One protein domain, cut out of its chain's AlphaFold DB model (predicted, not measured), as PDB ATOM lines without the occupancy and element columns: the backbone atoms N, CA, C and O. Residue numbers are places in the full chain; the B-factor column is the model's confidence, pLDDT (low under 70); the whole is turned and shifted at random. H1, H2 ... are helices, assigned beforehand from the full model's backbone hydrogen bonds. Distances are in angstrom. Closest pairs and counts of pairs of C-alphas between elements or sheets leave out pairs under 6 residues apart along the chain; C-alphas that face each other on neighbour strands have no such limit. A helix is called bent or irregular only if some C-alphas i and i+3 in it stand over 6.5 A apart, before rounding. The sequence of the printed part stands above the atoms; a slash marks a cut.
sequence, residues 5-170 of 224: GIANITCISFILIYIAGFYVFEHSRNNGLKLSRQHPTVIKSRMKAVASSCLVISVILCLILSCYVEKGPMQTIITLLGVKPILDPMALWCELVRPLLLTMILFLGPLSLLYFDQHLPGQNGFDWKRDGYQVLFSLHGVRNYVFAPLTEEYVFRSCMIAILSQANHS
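AT A GLANCE: This is residues 5 to 170 of the 224 residues of an uncharacterized protein of Absidia glauca (UniProt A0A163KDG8). Three long helices, H1, H2 and H7, lie side by side as a small bundle, and from it the chain swings out through H3 into H4 and H5 and returns through H6 to H7. H4 and H5 stand off from H7 across an open gap, with residues 87 to 93 and 97 to 110 sticking out free, and H6 makes a corner with H7. The 166 printed residues hold seven named helices, H1 to H7 in that order, and no named strand; the class is all helix. The whole is loose and flat, with a radius of gyration of the C-alphas of 19.6 A and spans of 58 by 51 by 25 A.

IN THESE COORDINATES: H1, residues 5 to 24, begins at C-alpha 5 at (49.350, 61.562, 16.423), is 27.8 A long and has a kink of 29 degrees near residue 18. H2, residues 40 to 68, is the longest helix at 42.1 A. H3 is residues 74 to 80. H4, residues 89 to 106, is 24.3 A long with a kink of 30 degrees near residue 96; it is only just irregular, C-alphas 95 and 98 being 6.7 A apart. H5 is residues 108 to 116 and H6 residues 128 to 137. H7, residues 139 to 165, is 35.6 A long with a kink of 26 degrees near residue 146; it is only just irregular, C-alphas 145 and 148 being 6.9 A apart. H7 ends at C-alpha 165 at (38.408, 54.793, 16.638).

HOW THE PARTS SIT: H1, H2 and H7 form a bundle, helices side by side. H1 and H2 are a helical hairpin at a shallow tilt of 21 degrees, opposite ways; residues 14 to 22 of H1 touch H2, the closest C-alphas being those of Gly 21 and Ala 49, 4.7 A apart. Residues 7 to 14 of H1 touch H7, the hub, at a shallow tilt of 21 degrees, opposite ways, closest at the C-alphas of Ala 7 and Leu 164, 5.7 A. H2 and H7 touch at a shallow tilt of 16 degrees, the same way, closest at the C-alphas of Cys 54 and Val 155, 6.9 A. H3 is close to H7 but not clearly touching, closest at the C-alphas of Leu 80 and Ala 162, 5.5 A. H6 and H7 touch only at the corner, closest at the C-alphas of Val 135 and Gly 141, 5.2 A. H4 and H7 are apart, and so are H5 and H7. Every O i to N i+4 pair is within hydrogen-bond range in H2, H3 and H5; the counts are 13 of 16 in H1, 12 of 14 in H4, 3 of 6 in H6 and 18 of 23 in H7.

THE WHOLE: The C-alphas farthest apart, those of Cys 67 and Asn 124, are 58.0 A apart. The printed part has no cut. The links H1 to H2 and H5 to H6 are long. Confidence is under 70 at residues 26 to 35 and 71 to 75.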
ATOM      1  N   GLY A   5      47.987  61.671  15.888       96.19
ATOM      2  CA  GLY A   5      49.350  61.562  16.423       96.19
ATOM      3  C   GLY A   5      49.376  61.046  17.864       96.19
ATOM      4  O   GLY A   5      50.153  60.149  18.182       96.19
ATOM      5  N   ILE A   6      48.474  61.547  18.714       95.88
ATOM      6  CA  ILE A   6      48.355  61.114  20.111       95.88
ATOM      7  C   ILE A   6      47.912  59.653  20.170       95.88
ATOM      8  O   ILE A   6      48.563  58.867  20.848       95.88
ATOM      9  N   ALA A   7      46.885  59.260  19.410       96.62
ATOM     10  CA  ALA A   7      46.390  57.882  19.412       96.62
ATOM     11  C   ALA A   7      47.475  56.859  19.027       96.62
ATOM     12  O   ALA A   7      47.647  55.845  19.708       96.62
ATOM     13  N   ASN A   8      48.263  57.151  17.988       97.38
ATOM     14  CA  ASN A   8      49.347  56.275  17.539       97.38
ATOM     15  C   ASN A   8      50.512  56.218  18.544       97.38
ATOM     16  O   ASN A   8      51.022  55.135  18.837       97.38
ATOM     17  N   ILE A   9      50.898  57.355  19.139       97.38
ATOM     18  CA  ILE A   9      51.913  57.399  20.209       97.38
ATOM     19  C   ILE A   9      51.446  56.613  21.440       97.38
ATOM     20  O   ILE A   9      52.238  55.902  22.064       97.38
ATOM     21  N   THR A  10      50.163  56.703  21.788       97.19
ATOM     22  CA  THR A  10      49.586  55.930  22.888       97.19
ATOM     23  C   THR A  10      49.618  54.433  22.594       97.19
ATOM     24  O   THR A  10      50.026  53.673  23.467       97.19
ATOM     25  N   CYS A  11      49.291  53.998  21.372       97.81
ATOM     26  CA  CYS A  11      49.419  52.589  20.983       97.81
ATOM     27  C   CYS A  11      50.867  52.096  21.120       97.81
ATOM     28  O   CYS A  11      51.108  51.044  21.712       97.81
ATOM     29  N   ILE A  12      51.850  52.884  20.669       97.69
ATOM     30  CA  ILE A  12      53.276  52.558  20.847       97.69
ATOM     31  C   ILE A  12      53.636  52.480  22.337       97.69
ATOM     32  O   ILE A  12      54.338  51.566  22.766       97.69
ATOM     33  N   SER A  13      53.112  53.393  23.152       97.56
ATOM     34  CA  SER A  13      53.331  53.389  24.599       97.56
ATOM     35  C   SER A  13      52.730  52.144  25.265       97.56
ATOM     36  O   SER A  13      53.372  51.558  26.135       97.56
ATOM     37  N   PHE A  14      51.554  51.677  24.830       97.56
ATOM     38  CA  PHE A  14      50.953  50.427  25.315       97.56
ATOM     39  C   PHE A  14      51.839  49.216  25.019       97.56
ATOM     40  O   PHE A  14      52.041  48.394  25.912       97.56
ATOM     41  N   ILE A  15      52.438  49.142  23.824       96.88
ATOM     42  CA  ILE A  15      53.415  48.095  23.475       96.88
ATOM     43  C   ILE A  15      54.582  48.108  24.466       96.88
ATOM     44  O   ILE A  15      54.919  47.080  25.056       96.88
ATOM     45  N   LEU A  16      55.187  49.280  24.675       96.19
ATOM     46  CA  LEU A  16      56.346  49.423  25.552       96.19
ATOM     47  C   LEU A  16      56.010  49.055  27.001       96.19
ATOM     48  O   LEU A  16      56.773  48.321  27.623       96.19
ATOM     49  N   ILE A  17      54.861  49.493  27.523       96.12
ATOM     50  CA  ILE A  17      54.398  49.169  28.884       96.12
ATOM     51  C   ILE A  17      54.130  47.666  29.035       96.12
ATOM     52  O   ILE A  17      54.490  47.070  30.054       96.12
ATOM     53  N   TYR A  18      53.518  47.039  28.028       94.31
ATOM     54  CA  TYR A  18      53.235  45.604  28.033       94.31
ATOM     55  C   TYR A  18      54.525  44.770  28.064       94.31
ATOM     56  O   TYR A  18      54.632  43.805  28.819       94.31
ATOM     57  N   ILE A  19      55.542  45.182  27.303       92.56
ATOM     58  CA  ILE A  19      56.834  44.486  27.217       92.56
ATOM     59  C   ILE A  19      57.736  44.787  28.416       92.56
ATOM     60  O   ILE A  19      58.443  43.893  28.888       92.56
ATOM     61  N   ALA A  20      57.731  46.022  28.926       88.50
ATOM     62  CA  ALA A  20      58.611  46.462  30.011       88.50
ATOM     63  C   ALA A  20      58.486  45.572  31.255       88.50
ATOM     64  O   ALA A  20      59.490  45.272  31.905       88.50
ATOM     65  N   GLY A  21      57.286  45.054  31.536       80.12
ATOM     66  CA  GLY A  21      57.049  44.101  32.620       80.12
ATOM     67  C   GLY A  21      57.921  42.834  32.550       80.12
ATOM     68  O   GLY A  21      58.261  42.249  33.577       80.12
ATOM     69  N   PHE A  22      58.373  42.411  31.371       80.69
ATOM     70  CA  PHE A  22      59.279  41.260  31.259       80.69
ATOM     71  C   PHE A  22      60.730  41.582  31.635       80.69
ATOM     72  O   PHE A  22      61.481  40.672  31.982       80.69
ATOM     73  N   TYR A  23      61.108  42.860  31.610       78.50
ATOM     74  CA  TYR A  23      62.470  43.326  31.875       78.50
ATOM     75  C   TYR A  23      62.647  43.925  33.271       78.50
ATOM     76  O   TYR A  23      63.743  43.844  33.823       78.50
ATOM     77  N   VAL A  24      61.582  44.497  33.841       74.94
ATOM     78  CA  VAL A  24      61.596  45.136  35.168       74.94
ATOM     79  C   VAL A  24      61.514  44.111  36.299       74.94
ATOM     80  O   VAL A  24      62.198  44.247  37.308       74.94
ATOM     81  N   PHE A  25      60.702  43.063  36.147       70.62
ATOM     82  CA  PHE A  25      60.545  42.061  37.200       70.62
ATOM     83  C   PHE A  25      61.710  41.064  37.169       70.62
ATOM     84  O   PHE A  25      61.879  40.314  36.207       70.62
ATOM     85  N   GLU A  26      62.493  41.027  38.248       60.41
ATOM     86  CA  GLU A  26      63.730  40.241  38.367       60.41
ATOM     87  C   GLU A  26      63.536  38.752  38.032       60.41
ATOM     88  O   GLU A  26      64.316  38.174  37.277       60.41
ATOM     89  N   HIS A  27      62.438  38.154  38.504       60.41
ATOM     90  CA  HIS A  27      62.086  36.754  38.239       60.41
ATOM     91  C   HIS A  27      61.470  36.504  36.855       60.41
ATOM     92  O   HIS A  27      61.306  35.350  36.460       60.41
ATOM     93  N   SER A  28      61.112  37.554  36.114       57.22
ATOM     94  CA  SER A  28      60.707  37.452  34.707       57.22
ATOM     95  C   SER A  28      61.922  37.395  33.777       57.22
ATOM     96  O   SER A  28      61.818  36.889  32.655       57.22
ATOM     97  N   ARG A  29      63.081  37.874  34.255       59.75
ATOM     98  CA  ARG A  29      64.336  37.908  33.513       59.75
ATOM     99  C   ARG A  29      65.067  36.574  33.655       59.75
ATOM    100  O   ARG A  29      65.538  36.214  34.729       59.75
ATOM    101  N   ASN A  30      65.273  35.892  32.534       56.75
ATOM    102  CA  ASN A  30      65.998  34.614  32.449       56.75
ATOM    103  C   ASN A  30      67.501  34.695  32.832       56.75
ATOM    104  O   ASN A  30      68.229  33.726  32.654       56.75
ATOM    105  N   ASN A  31      67.986  35.852  33.312       46.31
ATOM    106  CA  ASN A  31      69.412  36.171  33.473       46.31
ATOM    107  C   ASN A  31      69.901  36.254  34.936       46.31
ATOM    108  O   ASN A  31      71.056  36.611  35.140       46.31
ATOM    109  N   GLY A  32      69.068  35.982  35.948       48.66
ATOM    110  CA  GLY A  32      69.483  36.051  37.368       48.66
ATOM    111  C   GLY A  32      69.389  34.721  38.117       48.66
ATOM    112  O   GLY A  32      70.268  34.362  38.893       48.66
ATOM    113  N   LEU A  33      68.352  33.943  37.821       52.47
ATOM    114  CA  LEU A  33      68.163  32.584  38.310       52.47
ATOM    115  C   LEU A  33      68.216  31.682  37.076       52.47
ATOM    116  O   LEU A  33      67.544  31.989  36.096       52.47
ATOM    117  N   LYS A  34      68.988  30.587  37.084       61.53
ATOM    118  CA  LYS A  34      69.041  29.585  35.991       61.53
ATOM    119  C   LYS A  34      67.720  28.796  35.858       61.53
ATOM    120  O   LYS A  34      67.723  27.574  35.748       61.53
ATOM    121  N   LEU A  35      66.576  29.461  35.962       64.81
ATOM    122  CA  LEU A  35      65.256  28.859  35.869       64.81
ATOM    123  C   LEU A  35      64.787  28.959  34.425       64.81
ATOM    124  O   LEU A  35      64.880  30.012  33.813       64.81
ATOM    125  N   SER A  36      64.271  27.858  33.882       74.25
ATOM    126  CA  SER A  36      63.661  27.852  32.551       74.25
ATOM    127  C   SER A  36      62.475  28.827  32.483       74.25
ATOM    128  O   SER A  36      61.765  29.021  33.470       74.25
ATOM    129  N   ARG A  37      62.176  29.358  31.288       72.75
ATOM    130  CA  ARG A  37      60.958  30.150  31.007       72.75
ATOM    131  C   ARG A  37      59.673  29.421  31.424       72.75
ATOM    132  O   ARG A  37      58.675  30.063  31.736       72.75
ATOM    133  N   GLN A  38      59.712  28.090  31.431       82.69
ATOM    134  CA  GLN A  38      58.602  27.223  31.826       82.69
ATOM    135  C   GLN A  38      58.537  26.968  33.339       82.69
ATOM    136  O   GLN A  38      57.646  26.269  33.810       82.69
ATOM    137  N   HIS A  39      59.459  27.520  34.127       86.69
ATOM    138  CA  HIS A  39      59.440  27.337  35.569       86.69
ATOM    139  C   HIS A  39      58.231  28.066  36.195       86.69
ATOM    140  O   HIS A  39      58.001  29.240  35.879       86.69
ATOM    141  N   PRO A  40      57.487  27.444  37.134       89.56
ATOM    142  CA  PRO A  40      56.270  28.025  37.707       89.56
ATOM    143  C   PRO A  40      56.444  29.436  38.284       89.56
ATOM    144  O   PRO A  40      55.571  30.288  38.116       89.56
ATOM    145  N   THR A  41      57.578  29.713  38.934       87.44
ATOM    146  CA  THR A  41      57.899  31.046  39.478       87.44
ATOM    147  C   THR A  41      58.013  32.105  38.383       87.44
ATOM    148  O   THR A  41      57.486  33.206  38.544       87.44
ATOM    149  N   VAL A  42      58.645  31.765  37.254       86.81
ATOM    150  CA  VAL A  42      58.814  32.673  36.110       86.81
ATOM    151  C   VAL A  42      57.458  32.938  35.464       86.81
ATOM    152  O   VAL A  42      57.115  34.092  35.217       86.81
ATOM    153  N   ILE A  43      56.637  31.898  35.276       90.06
ATOM    154  CA  ILE A  43      55.281  32.040  34.724       90.06
ATOM    155  C   ILE A  43      54.438  32.973  35.598       90.06
ATOM    156  O   ILE A  43      53.905  33.962  35.098       90.06
ATOM    157  N   LYS A  44      54.375  32.719  36.913       91.44
ATOM    158  CA  LYS A  44      53.618  33.563  37.852       91.44
ATOM    159  C   LYS A  44      54.142  35.001  37.892       91.44
ATOM    160  O   LYS A  44      53.348  35.930  38.005       91.44
ATOM    161  N   SER A  45      55.459  35.200  37.799       89.94
ATOM    162  CA  SER A  45      56.064  36.536  37.725       89.94
ATOM    163  C   SER A  45      55.646  37.279  36.455       89.94
ATOM    164  O   SER A  45      55.182  38.415  36.532       89.94
ATOM    165  N   ARG A  46      55.729  36.619  35.292       90.31
ATOM    166  CA  ARG A  46      55.331  37.204  34.003       90.31
ATOM    167  C   ARG A  46      53.835  37.512  33.955       90.31
ATOM    168  O   ARG A  46      53.470  38.573  33.468       90.31
ATOM    169  N   MET A  47      52.986  36.644  34.509       94.00
ATOM    170  CA  MET A  47      51.547  36.913  34.626       94.00
ATOM    171  C   MET A  47      51.274  38.150  35.490       94.00
ATOM    172  O   MET A  47      50.518  39.025  35.080       94.00
ATOM    173  N   LYS A  48      51.935  38.284  36.649       93.19
ATOM    174  CA  LYS A  48      51.810  39.483  37.497       93.19
ATOM    175  C   LYS A  48      52.263  40.753  36.774       93.19
ATOM    176  O   LYS A  48      51.579  41.769  36.855       93.19
ATOM    177  N   ALA A  49      53.372  40.679  36.039       93.06
ATOM    178  CA  ALA A  49      53.873  41.795  35.248       93.06
ATOM    179  C   ALA A  49      52.850  42.240  34.188       93.06
ATOM    180  O   ALA A  49      52.466  43.405  34.162       93.06
ATOM    181  N   VAL A  50      52.328  41.302  33.393       95.06
ATOM    182  CA  VAL A  50      51.314  41.586  32.365       95.06
ATOM    183  C   VAL A  50      50.026  42.146  32.974       95.06
ATOM    184  O   VAL A  50      49.491  43.129  32.466       95.06
ATOM    185  N   ALA A  51      49.554  41.583  34.090       96.12
ATOM    186  CA  ALA A  51      48.378  42.099  34.792       96.12
ATOM    187  C   ALA A  51      48.585  43.553  35.252       96.12
ATOM    188  O   ALA A  51      47.707  44.393  35.062       96.12
ATOM    189  N   SER A  52      49.766  43.878  35.793       95.25
ATOM    190  CA  SER A  52      50.101  45.252  36.182       95.25
ATOM    191  C   SER A  52      50.152  46.204  34.981       95.25
ATOM    192  O   SER A  52      49.598  47.301  35.050       95.25
ATOM    193  N   SER A  53      50.714  45.765  33.850       95.81
ATOM    194  CA  SER A  53      50.719  46.538  32.605       95.81
ATOM    195  C   SER A  53      49.300  46.808  32.106       95.81
ATOM    196  O   SER A  53      49.007  47.935  31.719       95.81
ATOM    197  N   CYS A  54      48.394  45.826  32.182       96.50
ATOM    198  CA  CYS A  54      46.986  46.014  31.818       96.50
ATOM    199  C   CYS A  54      46.316  47.094  32.681       96.50
ATOM    200  O   CYS A  54      45.614  47.949  32.145       96.50
ATOM    201  N   LEU A  55      46.567  47.115  33.996       96.00
ATOM    202  CA  LEU A  55      46.039  48.157  34.887       96.00
ATOM    203  C   LEU A  55      46.567  49.548  34.515       96.00
ATOM    204  O   LEU A  55      45.781  50.483  34.378       96.00
ATOM    205  N   VAL A  56      47.877  49.680  34.289       96.62
ATOM    206  CA  VAL A  56      48.498  50.955  33.888       96.62
ATOM    207  C   VAL A  56      47.934  51.445  32.552       96.62
ATOM    208  O   VAL A  56      47.562  52.612  32.434       96.62
ATOM    209  N   ILE A  57      47.811  50.554  31.566       96.69
ATOM    210  CA  ILE A  57      47.215  50.854  30.257       96.69
ATOM    211  C   ILE A  57      45.769  51.334  30.416       96.69
ATOM    212  O   ILE A  57      45.394  52.333  29.808       96.69
ATOM    213  N   SER A  58      44.986  50.683  31.279       94.50
ATOM    214  CA  SER A  58      43.598  51.072  31.565       94.50
ATOM    215  C   SER A  58      43.516  52.491  32.126       94.50
ATOM    216  O   SER A  58      42.698  53.290  31.676       94.50
ATOM    217  N   VAL A  59      44.393  52.831  33.077       94.19
ATOM    218  CA  VAL A  59      44.454  54.176  33.664       94.19
ATOM    219  C   VAL A  59      44.822  55.214  32.605       94.19
ATOM    220  O   VAL A  59      44.133  56.225  32.486       94.19
ATOM    221  N   ILE A  60      45.860  54.962  31.802       95.25
ATOM    222  CA  ILE A  60      46.284  55.877  30.729       95.25
ATOM    223  C   ILE A  60      45.159  56.079  29.713       95.25
ATOM    224  O   ILE A  60      44.868  57.217  29.342       95.25
ATOM    225  N   LEU A  61      44.501  54.997  29.289       94.19
ATOM    226  CA  LEU A  61      43.380  55.062  28.358       94.19
ATOM    227  C   LEU A  61      42.245  55.915  28.931       94.19
ATOM    228  O   LEU A  61      41.797  56.847  28.269       94.19
ATOM    229  N   CYS A  62      41.822  55.654  30.171       90.50
ATOM    230  CA  CYS A  62      40.772  56.429  30.834       90.50
ATOM    231  C   CYS A  62      41.126  57.917  30.946       90.50
ATOM    232  O   CYS A  62      40.264  58.762  30.700       90.50
ATOM    233  N   LEU A  63      42.377  58.253  31.280       91.69
ATOM    234  CA  LEU A  63      42.836  59.643  31.360       91.69
ATOM    235  C   LEU A  63      42.766  60.339  29.998       91.69
ATOM    236  O   LEU A  63      42.226  61.438  29.903       91.69
ATOM    237  N   ILE A  64      43.258  59.695  28.937       92.12
ATOM    238  CA  ILE A  64      43.218  60.266  27.585       92.12
ATOM    239  C   ILE A  64      41.772  60.430  27.121       92.12
ATOM    240  O   ILE A  64      41.392  61.510  26.674       92.12
ATOM    241  N   LEU A  65      40.942  59.395  27.257       89.44
ATOM    242  CA  LEU A  65      39.541  59.469  26.851       89.44
ATOM    243  C   LEU A  65      38.791  60.562  27.621       89.44
ATOM    244  O   LEU A  65      38.038  61.306  27.004       89.44
ATOM    245  N   SER A  66      39.066  60.749  28.915       87.69
ATOM    246  CA  SER A  66      38.455  61.819  29.721       87.69
ATOM    247  C   SER A  66      38.812  63.235  29.246       87.69
ATOM    248  O   SER A  66      38.059  64.169  29.513       87.69
ATOM    249  N   CYS A  67      39.944  63.410  28.557       88.25
ATOM    250  CA  CYS A  67      40.361  64.701  28.002       88.25
ATOM    251  C   CYS A  67      39.740  65.003  26.630       88.25
ATOM    252  O   CYS A  67      39.626  66.170  26.262       88.25
ATOM    253  N   TYR A  68      39.387  63.975  25.851       85.62
ATOM    254  CA  TYR A  68      39.043  64.125  24.427       85.62
ATOM    255  C   TYR A  68      37.641  63.651  24.044       85.62
ATOM    256  O   TYR A  68      37.170  63.988  22.949       85.62
ATOM    257  N   VAL A  69      37.002  62.853  24.893       80.88
ATOM    258  CA  VAL A  69      35.640  62.349  24.725       80.88
ATOM    259  C   VAL A  69      34.764  63.076  25.736       80.88
ATOM    260  O   VAL A  69      35.119  63.179  26.911       80.88
ATOM    261  N   GLU A  70      33.634  63.616  25.281       73.44
ATOM    262  CA  GLU A  70      32.671  64.239  26.189       73.44
ATOM    263  C   GLU A  70      32.239  63.243  27.268       73.44
ATOM    264  O   GLU A  70      32.174  62.036  27.028       73.44
ATOM    265  N   LYS A  71      31.968  63.748  28.477       64.69
ATOM    266  CA  LYS A  71      31.594  62.921  29.629       64.69
ATOM    267  C   LYS A  71      30.293  62.165  29.334       64.69
ATOM    268  O   LYS A  71      29.205  62.684  29.557       64.69
ATOM    269  N   GLY A  72      30.420  60.939  28.838       62.12
ATOM    270  CA  GLY A  72      29.330  59.984  28.695       62.12
ATOM    271  C   GLY A  72      29.191  59.090  29.932       62.12
ATOM    272  O   GLY A  72      30.069  59.080  30.800       62.12
ATOM    273  N   PRO A  73      28.102  58.310  30.029       65.75
ATOM    274  CA  PRO A  73      27.964  57.266  31.038       65.75
ATOM    275  C   PRO A  73      29.154  56.299  31.017       65.75
ATOM    276  O   PRO A  73      29.738  56.031  29.971       65.75
ATOM    277  N   MET A  74      29.478  55.693  32.161       64.44
ATOM    278  CA  MET A  74      30.563  54.702  32.257       64.44
ATOM    279  C   MET A  74      30.343  53.503  31.309       64.44
ATOM    280  O   MET A  74      31.298  52.915  30.804       64.44
ATOM    281  N   GLN A  75      29.077  53.214  30.975       64.69
ATOM    282  CA  GLN A  75      28.700  52.243  29.944       64.69
ATOM    283  C   GLN A  75      29.313  52.552  28.572       64.69
ATOM    284  O   GLN A  75      29.692  51.615  27.881       64.69
ATOM    285  N   THR A  76      29.499  53.826  28.208       75.75
ATOM    286  CA  THR A  76      30.112  54.231  26.934       75.75
ATOM    287  C   THR A  76      31.562  53.753  26.824       75.75
ATOM    288  O   THR A  76      31.991  53.335  25.749       75.75
ATOM    289  N   ILE A  77      32.314  53.745  27.931       76.81
ATOM    290  CA  ILE A  77      33.707  53.268  27.960       76.81
ATOM    291  C   ILE A  77      33.754  51.742  27.827       76.81
ATOM    292  O   ILE A  77      34.552  51.215  27.058       76.81
ATOM    293  N   ILE A  78      32.869  51.029  28.528       81.62
ATOM    294  CA  ILE A  78      32.782  49.561  28.466       81.62
ATOM    295  C   ILE A  78      32.418  49.106  27.046       81.62
ATOM    296  O   ILE A  78      33.061  48.211  26.498       81.62
ATOM    297  N   THR A  79      31.458  49.780  26.406       84.00
ATOM    298  CA  THR A  79      31.107  49.501  25.009       84.00
ATOM    299  C   THR A  79      32.227  49.864  24.039       84.00
ATOM    300  O   THR A  79      32.407  49.169  23.042       84.00
ATOM    301  N   LEU A  80      33.008  50.914  24.324       85.81
ATOM    302  CA  LEU A  80      34.152  51.310  23.498       85.81
ATOM    303  C   LEU A  80      35.285  50.273  23.554       85.81
ATOM    304  O   LEU A  80      35.962  50.058  22.554       85.81
ATOM    305  N   LEU A  81      35.447  49.591  24.690       88.44
ATOM    306  CA  LEU A  81      36.341  48.438  24.836       88.44
ATOM    307  C   LEU A  81      35.800  47.169  24.148       88.44
ATOM    308  O   LEU A  81      36.422  46.118  24.246       88.44
ATOM    309  N   GLY A  82      34.647  47.232  23.476       85.31
ATOM    310  CA  GLY A  82      34.040  46.090  22.789       85.31
ATOM    311  C   GLY A  82      33.273  45.136  23.708       85.31
ATOM    312  O   GLY A  82      32.737  44.134  23.239       85.31
ATOM    313  N   VAL A  83      33.156  45.447  25.002       85.31
ATOM    314  CA  VAL A  83      32.399  44.627  25.952       85.31
ATOM    315  C   VAL A  83      30.925  45.014  25.862       85.31
ATOM    316  O   VAL A  83      30.461  45.962  26.494       85.31
ATOM    317  N   LYS A  84      30.174  44.279  25.042       84.56
ATOM    318  CA  LYS A  84      28.727  44.449  24.876       84.56
ATOM    319  C   LYS A  84      28.007  43.107  25.035       84.56
ATOM    320  O   LYS A  84      28.563  42.075  24.661       84.56
ATOM    321  N   PRO A  85      26.783  43.092  25.586       81.88
ATOM    322  CA  PRO A  85      26.007  41.866  25.660       81.88
ATOM    323  C   PRO A  85      25.622  41.405  24.245       81.88
ATOM    324  O   PRO A  85      25.154  42.198  23.428       81.88
ATOM    325  N   ILE A  86      25.817  40.116  23.964       85.38
ATOM    326  CA  ILE A  86      25.393  39.475  22.715       85.38
ATOM    327  C   ILE A  86      23.942  39.034  22.909       85.38
ATOM    328  O   ILE A  86      23.681  37.987  23.499       85.38
ATOM    329  N   LEU A  87      23.000  39.882  22.495       85.88
ATOM    330  CA  LEU A  87      21.572  39.690  22.777       85.88
ATOM    331  C   LEU A  87      20.795  39.089  21.603       85.88
ATOM    332  O   LEU A  87      19.783  38.431  21.827       85.88
ATOM    333  N   ASP A  88      21.258  39.297  20.369       90.75
ATOM    334  CA  ASP A  88      20.573  38.836  19.164       90.75
ATOM    335  C   ASP A  88      21.420  37.840  18.337       90.75
ATOM    336  O   ASP A  88      22.654  37.825  18.435       90.75
ATOM    337  N   PRO A  89      20.781  36.988  17.509       92.38
ATOM    338  CA  PRO A  89      21.488  35.988  16.705       92.38
ATOM    339  C   PRO A  89      22.482  36.572  15.693       92.38
ATOM    340  O   PRO A  89      23.477  35.919  15.372       92.38
ATOM    341  N   MET A  90      22.240  37.785  15.185       91.50
ATOM    342  CA  MET A  90      23.144  38.434  14.232       91.50
ATOM    343  C   MET A  90      24.432  38.875  14.934       91.50
ATOM    344  O   MET A  90      25.525  38.658  14.409       91.50
ATOM    345  N   ALA A  91      24.324  39.421  16.146       89.56
ATOM    346  CA  ALA A  91      25.471  39.739  16.987       89.56
ATOM    347  C   ALA A  91      26.278  38.478  17.334       89.56
ATOM    348  O   ALA A  91      27.503  38.497  17.236       89.56
ATOM    349  N   LEU A  92      25.616  37.361  17.661       90.69
ATOM    350  CA  LEU A  92      26.300  36.086  17.915       90.69
ATOM    351  C   LEU A  92      27.091  35.613  16.688       90.69
ATOM    352  O   LEU A  92      28.240  35.179  16.805       90.69
ATOM    353  N   TRP A  93      26.489  35.722  15.506       92.31
ATOM    354  CA  TRP A  93      27.146  35.356  14.259       92.31
ATOM    355  C   TRP A  93      28.373  36.229  13.975       92.31
ATOM    356  O   TRP A  93      29.460  35.704  13.728       92.31
ATOM    357  N   CYS A  94      28.213  37.552  14.024       90.00
ATOM    358  CA  CYS A  94      29.257  38.502  13.648       90.00
ATOM    359  C   CYS A  94      30.423  38.554  14.642       90.00
ATOM    360  O   CYS A  94      31.569  38.623  14.203       90.00
ATOM    361  N   GLU A  95      30.139  38.516  15.946       87.81
ATOM    362  CA  GLU A  95      31.134  38.774  17.001       87.81
ATOM    363  C   GLU A  95      31.806  37.496  17.524       87.81
ATOM    364  O   GLU A  95      32.902  37.565  18.073       87.81
ATOM    365  N   LEU A  96      31.181  36.322  17.360       89.31
ATOM    366  CA  LEU A  96      31.715  35.055  17.874       89.31
ATOM    367  C   LEU A  96      31.943  34.024  16.770       89.31
ATOM    368  O   LEU A  96      33.059  33.535  16.595       89.31
ATOM    369  N   VAL A  97      30.897  33.677  16.018       93.56
ATOM    370  CA  VAL A  97      30.968  32.538  15.088       93.56
ATOM    371  C   VAL A  97      31.873  32.848  13.899       93.56
ATOM    372  O   VAL A  97      32.744  32.048  13.561       93.56
ATOM    373  N   ARG A  98      31.721  34.020  13.279       93.06
ATOM    374  CA  ARG A  98      32.531  34.443  12.130       93.06
ATOM    375  C   ARG A  98      34.042  34.492  12.427       93.06
ATOM    376  O   ARG A  98      34.781  33.875  11.656       93.06
ATOM    377  N   PRO A  99      34.537  35.166  13.486       90.62
ATOM    378  CA  PRO A  99      35.972  35.177  13.789       90.62
ATOM    379  C   PRO A  99      36.496  33.792  14.197       90.62
ATOM    380  O   PRO A  99      37.619  33.436  13.832       90.62
ATOM    381  N   LEU A 100      35.677  32.970  14.868       92.38
ATOM    382  CA  LEU A 100      36.034  31.584  15.180       92.38
ATOM    383  C   LEU A 100      36.230  30.760  13.902       92.38
ATOM    384  O   LEU A 100      37.257  30.103  13.757       92.38
ATOM    385  N   LEU A 101      35.291  30.827  12.954       94.25
ATOM    386  CA  LEU A 101      35.398  30.112  11.679       94.25
ATOM    387  C   LEU A 101      36.624  30.555  10.881       94.25
ATOM    388  O   LEU A 101      37.337  29.711  10.340       94.25
ATOM    389  N   LEU A 102      36.904  31.859  10.845       92.38
ATOM    390  CA  LEU A 102      38.100  32.368  10.184       92.38
ATOM    391  C   LEU A 102      39.372  31.816  10.837       92.38
ATOM    392  O   LEU A 102      40.260  31.332  10.139       92.38
ATOM    393  N   THR A 103      39.423  31.800  12.170       91.56
ATOM    394  CA  THR A 103      40.528  31.189  12.919       91.56
ATOM    395  C   THR A 103      40.657  29.699  12.598       91.56
ATOM    396  O   THR A 103      41.752  29.222  12.316       91.56
ATOM    397  N   MET A 104      39.554  28.949  12.554       93.19
ATOM    398  CA  MET A 104      39.582  27.527  12.195       93.19
ATOM    399  C   MET A 104      40.112  27.290  10.776       93.19
ATOM    400  O   MET A 104      40.855  26.334  10.569       93.19
ATOM    401  N   ILE A 105      39.792  28.164   9.815       94.12
ATOM    402  CA  ILE A 105      40.335  28.094   8.449       94.12
ATOM    403  C   ILE A 105      41.851  28.332   8.461       94.12
ATOM    404  O   ILE A 105      42.591  27.574   7.836       94.12
ATOM    405  N   LEU A 106      42.327  29.334   9.208       91.06
ATOM    406  CA  LEU A 106      43.762  29.612   9.346       91.06
ATOM    407  C   LEU A 106      44.527  28.436   9.973       91.06
ATOM    408  O   LEU A 106      45.659  28.155   9.583       91.06
ATOM    409  N   PHE A 107      43.900  27.719  10.907       92.38
ATOM    410  CA  PHE A 107      44.477  26.558  11.588       92.38
ATOM    411  C   PHE A 107      44.012  25.209  11.014       92.38
ATOM    412  O   PHE A 107      44.200  24.169  11.653       92.38
ATOM    413  N   LEU A 108      43.464  25.185   9.792       95.56
ATOM    414  CA  LEU A 108      42.921  23.964   9.192       95.56
ATOM    415  C   LEU A 108      43.981  22.867   9.028       95.56
ATOM    416  O   LEU A 108      43.681  21.694   9.230       95.56
ATOM    417  N   GLY A 109      45.227  23.236   8.712       96.12
ATOM    418  CA  GLY A 109      46.346  22.293   8.604       96.12
ATOM    419  C   GLY A 109      46.601  21.531   9.914       96.12
ATOM    420  O   GLY A 109      46.431  20.312   9.938       96.12
ATOM    421  N   PRO A 110      46.946  22.220  11.020       95.44
ATOM    422  CA  PRO A 110      47.091  21.594  12.336       95.44
ATOM    423  C   PRO A 110      45.852  20.818  12.806       95.44
ATOM    424  O   PRO A 110      45.996  19.728  13.355       95.44
ATOM    425  N   LEU A 111      44.641  21.332  12.558       96.00
ATOM    426  CA  LEU A 111      43.399  20.626  12.895       96.00
ATOM    427  C   LEU A 111      43.241  19.320  12.105       96.00
ATOM    428  O   LEU A 111      42.815  18.312  12.666       96.00
ATOM    429  N   SER A 112      43.624  19.317  10.827       96.94
ATOM    430  CA  SER A 112      43.595  18.117   9.984       96.94
ATOM    431  C   SER A 112      44.588  17.066  10.478       96.94
ATOM    432  O   SER A 112      44.242  15.891  10.536       96.94
ATOM    433  N   LEU A 113      45.792  17.478  10.889       96.94
ATOM    434  CA  LEU A 113      46.776  16.566  11.485       96.94
ATOM    435  C   LEU A 113      46.226  15.917  12.761       96.94
ATOM    436  O   LEU A 113      46.212  14.694  12.858       96.94
ATOM    437  N   LEU A 114      45.666  16.713  13.680       95.25
ATOM    438  CA  LEU A 114      45.041  16.190  14.901       95.25
ATOM    439  C   LEU A 114      43.895  15.216  14.604       95.25
ATOM    440  O   LEU A 114      43.753  14.216  15.306       95.25
ATOM    441  N   TYR A 115      43.094  15.492  13.570       96.56
ATOM    442  CA  TYR A 115      42.019  14.602  13.139       96.56
ATOM    443  C   TYR A 115      42.550  13.248  12.658       96.56
ATOM    444  O   TYR A 115      42.044  12.205  13.082       96.56
ATOM    445  N   PHE A 116      43.560  13.241  11.784       96.88
ATOM    446  CA  PHE A 116      44.144  11.994  11.278       96.88
ATOM    447  C   PHE A 116      44.854  11.206  12.379       96.88
ATOM    448  O   PHE A 116      44.717   9.984  12.429       96.88
ATOM    449  N   ASP A 117      45.502  11.905  13.309       96.44
ATOM    450  CA  ASP A 117      46.158  11.306  14.469       96.44
ATOM    451  C   ASP A 117      45.166  10.835  15.549       96.44
ATOM    452  O   ASP A 117      45.593  10.280  16.558       96.44
ATOM    453  N   GLN A 118      43.853  11.024  15.368       96.00
ATOM    454  CA  GLN A 118      42.799  10.648  16.325       96.00
ATOM    455  C   GLN A 118      42.858  11.397  17.671       96.00
ATOM    456  O   GLN A 118      42.411  10.869  18.690       96.00
ATOM    457  N   HIS A 119      43.394  12.618  17.689       94.88
ATOM    458  CA  HIS A 119      43.569  13.442  18.893       94.88
ATOM    459  C   HIS A 119      42.585  14.623  18.982       94.88
ATOM    460  O   HIS A 119      42.773  15.508  19.816       94.88
ATOM    461  N   LEU A 120      41.538  14.689  18.148       95.06
ATOM    462  CA  LEU A 120      40.451  15.652  18.361       95.06
ATOM    463  C   LEU A 120      39.462  15.167  19.433       95.06
ATOM    464  O   LEU A 120      39.268  13.959  19.595       95.06
ATOM    465  N   PRO A 121      38.776  16.094  20.132       93.69
ATOM    466  CA  PRO A 121      37.732  15.739  21.086       93.69
ATOM    467  C   PRO A 121      36.694  14.786  20.479       93.69
ATOM    468  O   PRO A 121      36.080  15.093  19.459       93.69
ATOM    469  N   GLY A 122      36.497  13.630  21.119       93.81
ATOM    470  CA  GLY A 122      35.571  12.587  20.661       93.81
ATOM    471  C   GLY A 122      36.192  11.495  19.781       93.81
ATOM    472  O   GLY A 122      35.485  10.559  19.417       93.81
ATOM    473  N   GLN A 123      37.487  11.572  19.463       96.44
ATOM    474  CA  GLN A 123      38.218  10.501  18.780       96.44
ATOM    475  C   GLN A 123      38.883   9.532  19.764       96.44
ATOM    476  O   GLN A 123      39.103   9.854  20.930       96.44
ATOM    477  N   ASN A 124      39.236   8.340  19.277       95.06
ATOM    478  CA  ASN A 124      39.765   7.248  20.103       95.06
ATOM    479  C   ASN A 124      41.069   7.596  20.842       95.06
ATOM    480  O   ASN A 124      41.333   7.034  21.901       95.06
ATOM    481  N   GLY A 125      41.898   8.481  20.282       92.25
ATOM    482  CA  GLY A 125      43.166   8.894  20.885       92.25
ATOM    483  C   GLY A 125      43.036  10.034  21.896       92.25
ATOM    484  O   GLY A 125      44.024  10.346  22.564       92.25
ATOM    485  N   PHE A 126      41.850  10.640  22.032       95.12
ATOM    486  CA  PHE A 126      41.612  11.775  22.919       95.12
ATOM    487  C   PHE A 126      41.148  11.327  24.307       95.12
ATOM    488  O   PHE A 126      40.073  10.747  24.473       95.12
ATOM    489  N   ASP A 127      41.931  11.667  25.326       95.06
ATOM    490  CA  ASP A 127      41.599  11.412  26.724       95.06
ATOM    491  C   ASP A 127      41.211  12.726  27.417       95.06
ATOM    492  O   ASP A 127      42.019  13.640  27.568       95.06
ATOM    493  N   TRP A 128      39.965  12.830  27.893       93.31
ATOM    494  CA  TRP A 128      39.453  14.058  28.519       93.31
ATOM    495  C   TRP A 128      40.222  14.493  29.765       93.31
ATOM    496  O   TRP A 128      40.261  15.686  30.076       93.31
ATOM    497  N   LYS A 129      40.829  13.559  30.500       93.31
ATOM    498  CA  LYS A 129      41.601  13.879  31.698       93.31
ATOM    499  C   LYS A 129      42.972  14.429  31.310       93.31
ATOM    500  O   LYS A 129      43.377  15.447  31.869       93.31
ATOM    501  N   ARG A 130      43.661  13.781  30.371       92.50
ATOM    502  CA  ARG A 130      44.996  14.133  29.875       92.50
ATOM    503  C   ARG A 130      44.956  15.357  28.961       92.50
ATOM    504  O   ARG A 130      45.620  16.343  29.255       92.50
ATOM    505  N   ASP A 131      44.160  15.308  27.900       90.44
ATOM    506  CA  ASP A 131      44.167  16.276  26.795       90.44
ATOM    507  C   ASP A 131      43.194  17.440  27.015       90.44
ATOM    508  O   ASP A 131      43.372  18.516  26.452       90.44
ATOM    509  N   GLY A 132      42.177  17.242  27.858       90.00
ATOM    510  CA  GLY A 132      41.241  18.288  28.264       90.00
ATOM    511  C   GLY A 132      41.635  18.918  29.597       90.00
ATOM    512  O   GLY A 132      42.196  20.012  29.656       90.00
ATOM    513  N   TYR A 133      41.332  18.224  30.695       91.44
ATOM    514  CA  TYR A 133      41.413  18.776  32.044       91.44
ATOM    515  C   TYR A 133      42.844  19.163  32.447       91.44
ATOM    516  O   TYR A 133      43.086  20.297  32.853       91.44
ATOM    517  N   GLN A 134      43.813  18.252  32.332       91.00
ATOM    518  CA  GLN A 134      45.198  18.539  32.720       91.00
ATOM    519  C   GLN A 134      45.817  19.633  31.850       91.00
ATOM    520  O   GLN A 134      46.506  20.508  32.378       91.00
ATOM    521  N   VAL A 135      45.536  19.629  30.543       90.06
ATOM    522  CA  VAL A 135      45.984  20.695  29.642       90.06
ATOM    523  C   VAL A 135      45.405  22.031  30.080       90.06
ATOM    524  O   VAL A 135      46.196  22.929  30.328       90.06
ATOM    525  N   LEU A 136      44.084  22.158  30.251       90.38
ATOM    526  CA  LEU A 136      43.419  23.438  30.526       90.38
ATOM    527  C   LEU A 136      43.679  23.981  31.936       90.38
ATOM    528  O   LEU A 136      43.903  25.180  32.091       90.38
ATOM    529  N   PHE A 137      43.677  23.121  32.956       93.25
ATOM    530  CA  PHE A 137      43.766  23.540  34.362       93.25
ATOM    531  C   PHE A 137      45.192  23.514  34.930       93.25
ATOM    532  O   PHE A 137      45.411  23.920  36.074       93.25
ATOM    533  N   SER A 138      46.189  23.082  34.152       94.62
ATOM    534  CA  SER A 138      47.591  23.292  34.526       94.62
ATOM    535  C   SER A 138      47.957  24.780  34.502       94.62
ATOM    536  O   SER A 138      47.344  25.585  33.805       94.62
ATOM    537  N   LEU A 139      49.025  25.160  35.213       94.50
ATOM    538  CA  LEU A 139      49.547  26.532  35.163       94.50
ATOM    539  C   LEU A 139      49.908  26.961  33.727       94.50
ATOM    540  O   LEU A 139      49.691  28.113  33.356       94.50
ATOM    541  N   HIS A 140      50.437  26.038  32.918       93.62
ATOM    542  CA  HIS A 140      50.729  26.283  31.504       93.62
ATOM    543  C   HIS A 140      49.446  26.458  30.692       93.62
ATOM    544  O   HIS A 140      49.372  27.377  29.882       93.62
ATOM    545  N   GLY A 141      48.440  25.626  30.957       94.38
ATOM    546  CA  GLY A 141      47.106  25.702  30.376       94.38
ATOM    547  C   GLY A 141      46.427  27.032  30.591       94.38
ATOM    548  O   GLY A 141      46.150  27.754  29.637       94.38
ATOM    549  N   VAL A 142      46.241  27.390  31.862       95.50
ATOM    550  CA  VAL A 142      45.633  28.660  32.263       95.50
ATOM    551  C   VAL A 142      46.388  29.827  31.637       95.50
ATOM    552  O   VAL A 142      45.769  30.751  31.117       95.50
ATOM    553  N   ARG A 143      47.726  29.785  31.625       94.75
ATOM    554  CA  ARG A 143      48.532  30.819  30.971       94.75
ATOM    555  C   ARG A 143      48.263  30.887  29.462       94.75
ATOM    556  O   ARG A 143      48.073  31.986  28.954       94.75
ATOM    557  N   ASN A 144      48.293  29.759  28.756       94.00
ATOM    558  CA  ASN A 144      48.278  29.717  27.292       94.00
ATOM    559  C   ASN A 144      46.877  29.881  26.685       94.00
ATOM    560  O   ASN A 144      46.766  30.493  25.631       94.00
ATOM    561  N   TYR A 145      45.833  29.348  27.325       93.44
ATOM    562  CA  TYR A 145      44.469  29.324  26.779       93.44
ATOM    563  C   TYR A 145      43.548  30.392  27.368       93.44
ATOM    564  O   TYR A 145      42.535  30.711  26.757       93.44
ATOM    565  N   VAL A 146      43.876  30.938  28.543       94.88
ATOM    566  CA  VAL A 146      43.016  31.911  29.231       94.88
ATOM    567  C   VAL A 146      43.748  33.230  29.422       94.88
ATOM    568  O   VAL A 146      43.391  34.231  28.815       94.88
ATOM    569  N   PHE A 147      44.797  33.245  30.244       96.19
ATOM    570  CA  PHE A 147      45.415  34.486  30.696       96.19
ATOM    571  C   PHE A 147      46.070  35.272  29.557       96.19
ATOM    572  O   PHE A 147      45.729  36.433  29.372       96.19
ATOM    573  N   ALA A 148      46.992  34.661  28.798       94.62
ATOM    574  CA  ALA A 148      47.698  35.369  27.732       94.62
ATOM    575  C   ALA A 148      46.743  35.849  26.622       94.62
ATOM    576  O   ALA A 148      46.763  37.054  26.363       94.62
ATOM    577  N   PRO A 149      45.842  35.005  26.066       94.88
ATOM    578  CA  PRO A 149      44.874  35.458  25.067       94.88
ATOM    579  C   PRO A 149      43.995  36.608  25.567       94.88
ATOM    580  O   PRO A 149      43.872  37.617  24.884       94.88
ATOM    581  N   LEU A 150      43.451  36.518  26.790       95.94
ATOM    582  CA  LEU A 150      42.614  37.588  27.347       95.94
ATOM    583  C   LEU A 150      43.374  38.909  27.481       95.94
ATOM    584  O   LEU A 150      42.842  39.964  27.143       95.94
ATOM    585  N   THR A 151      44.612  38.876  27.978       96.81
ATOM    586  CA  THR A 151      45.406  40.101  28.149       96.81
ATOM    587  C   THR A 151      45.857  40.696  26.817       96.81
ATOM    588  O   THR A 151      45.927  41.919  26.691       96.81
ATOM    589  N   GLU A 152      46.126  39.856  25.818       96.06
ATOM    590  CA  GLU A 152      46.496  40.299  24.474       96.06
ATOM    591  C   GLU A 152      45.295  40.931  23.754       96.06
ATOM    592  O   GLU A 152      45.403  42.061  23.280       96.06
ATOM    593  N   GLU A 153      44.125  40.290  23.778       94.69
ATOM    594  CA  GLU A 153      42.881  40.850  23.227       94.69
ATOM    595  C   GLU A 153      42.467  42.146  23.938       94.69
ATOM    596  O   GLU A 153      42.050  43.123  23.306       94.69
ATOM    597  N   TYR A 154      42.646  42.215  25.258       96.44
ATOM    598  CA  TYR A 154      42.373  43.432  26.013       96.44
ATOM    599  C   TYR A 154      43.252  44.604  25.554       96.44
ATOM    600  O   TYR A 154      42.756  45.688  25.248       96.44
ATOM    601  N   VAL A 155      44.568  44.410  25.470       97.06
ATOM    602  CA  VAL A 155      45.487  45.507  25.143       97.06
ATOM    603  C   VAL A 155      45.463  45.844  23.653       97.06
ATOM    604  O   VAL A 155      45.299  47.011  23.294       97.06
ATOM    605  N   PHE A 156      45.631  44.846  22.785       95.94
ATOM    606  CA  PHE A 156      45.909  45.055  21.361       95.94
ATOM    607  C   PHE A 156      44.657  45.173  20.493       95.94
ATOM    608  O   PHE A 156      44.726  45.780  19.424       95.94
ATOM    609  N   ARG A 157      43.512  44.646  20.943       93.75
ATOM    610  CA  ARG A 157      42.226  44.851  20.265       93.75
ATOM    611  C   ARG A 157      41.371  45.854  21.010       93.75
ATOM    612  O   ARG A 157      41.063  46.893  20.443       93.75
ATOM    613  N   SER A 158      41.072  45.624  22.282       95.25
ATOM    614  CA  SER A 158      40.112  46.468  23.006       95.25
ATOM    615  C   SER A 158      40.641  47.896  23.200       95.25
ATOM    616  O   SER A 158      40.066  48.851  22.682       95.25
ATOM    617  N   CYS A 159      41.781  48.066  23.875       96.50
ATOM    618  CA  CYS A 159      42.332  49.391  24.185       96.50
ATOM    619  C   CYS A 159      42.848  50.148  22.947       96.50
ATOM    620  O   CYS A 159      42.634  51.357  22.832       96.50
ATOM    621  N   MET A 160      43.529  49.466  22.016       97.06
ATOM    622  CA  MET A 160      44.061  50.111  20.805       97.06
ATOM    623  C   MET A 160      42.960  50.504  19.813       97.06
ATOM    624  O   MET A 160      42.978  51.628  19.309       97.06
ATOM    625  N   ILE A 161      41.973  49.639  19.551       95.50
ATOM    626  CA  ILE A 161      40.860  50.001  18.656       95.50
ATOM    627  C   ILE A 161      40.007  51.099  19.297       95.50
ATOM    628  O   ILE A 161      39.616  52.038  18.600       95.50
ATOM    629  N   ALA A 162      39.794  51.055  20.618       94.44
ATOM    630  CA  ALA A 162      39.116  52.123  21.350       94.44
ATOM    631  C   ALA A 162      39.748  53.492  21.058       94.44
ATOM    632  O   ALA A 162      39.064  54.386  20.567       94.44
ATOM    633  N   ILE A 163      41.054  53.668  21.280       95.31
ATOM    634  CA  ILE A 163      41.687  54.979  21.076       95.31
ATOM    635  C   ILE A 163      41.802  55.377  19.595       95.31
ATOM    636  O   ILE A 163      41.592  56.544  19.263       95.31
ATOM    637  N   LEU A 164      42.086  54.429  18.695       96.06
ATOM    638  CA  LEU A 164      42.208  54.709  17.260       96.06
ATOM    639  C   LEU A 164      40.855  55.056  16.623       96.06
ATOM    640  O   LEU A 164      40.794  55.937  15.764       96.06
ATOM    641  N   SER A 165      39.763  54.433  17.074       93.25
ATOM    642  CA  SER A 165      38.408  54.793  16.638       93.25
ATOM    643  C   SER A 165      38.031  56.212  17.075       93.25
ATOM    644  O   SER A 165      37.475  56.971  16.285       93.25
ATOM    645  N   GLN A 166      38.433  56.635  18.283       92.88
ATOM    646  CA  GLN A 166      38.239  58.012  18.762       92.88
ATOM    647  C   GLN A 166      39.119  59.048  18.042       92.88
ATOM    648  O   GLN A 166      38.884  60.254  18.179       92.88
ATOM    649  N   ALA A 167      40.103  58.591  17.264       94.56
ATOM    650  CA  ALA A 167      40.890  59.397  16.336       94.56
ATOM    651  C   ALA A 167      40.373  59.354  14.887       94.56
ATOM    652  O   ALA A 167      41.053  59.828  13.976       94.56
ATOM    653  N   ASN A 168      39.166  58.813  14.680       93.38
ATOM    654  CA  ASN A 168      38.461  58.757  13.400       93.38
ATOM    655  C   ASN A 168      39.234  58.017  12.288       93.38
ATOM    656  O   ASN A 168      39.107  58.333  11.103       93.38
ATOM    657  N   HIS A 169      40.057  57.035  12.665       95.75
ATOM    658  CA  HIS A 169      40.705  56.144  11.708       95.75
ATOM    659  C   HIS A 169      39.671  55.236  11.021       95.75
ATOM    660  O   HIS A 169      38.718  54.771  11.643       95.75
ATOM    661  N   SER A 170      39.865  54.964   9.726       96.31
ATOM    662  CA  SER A 170      38.965  54.106   8.946       96.31
ATOM    663  C   SER A 170      39.038  52.640   9.384       96.31
ATOM    664  O   SER A 170      40.046  52.191   9.930       96.31
TER     665      SER A 170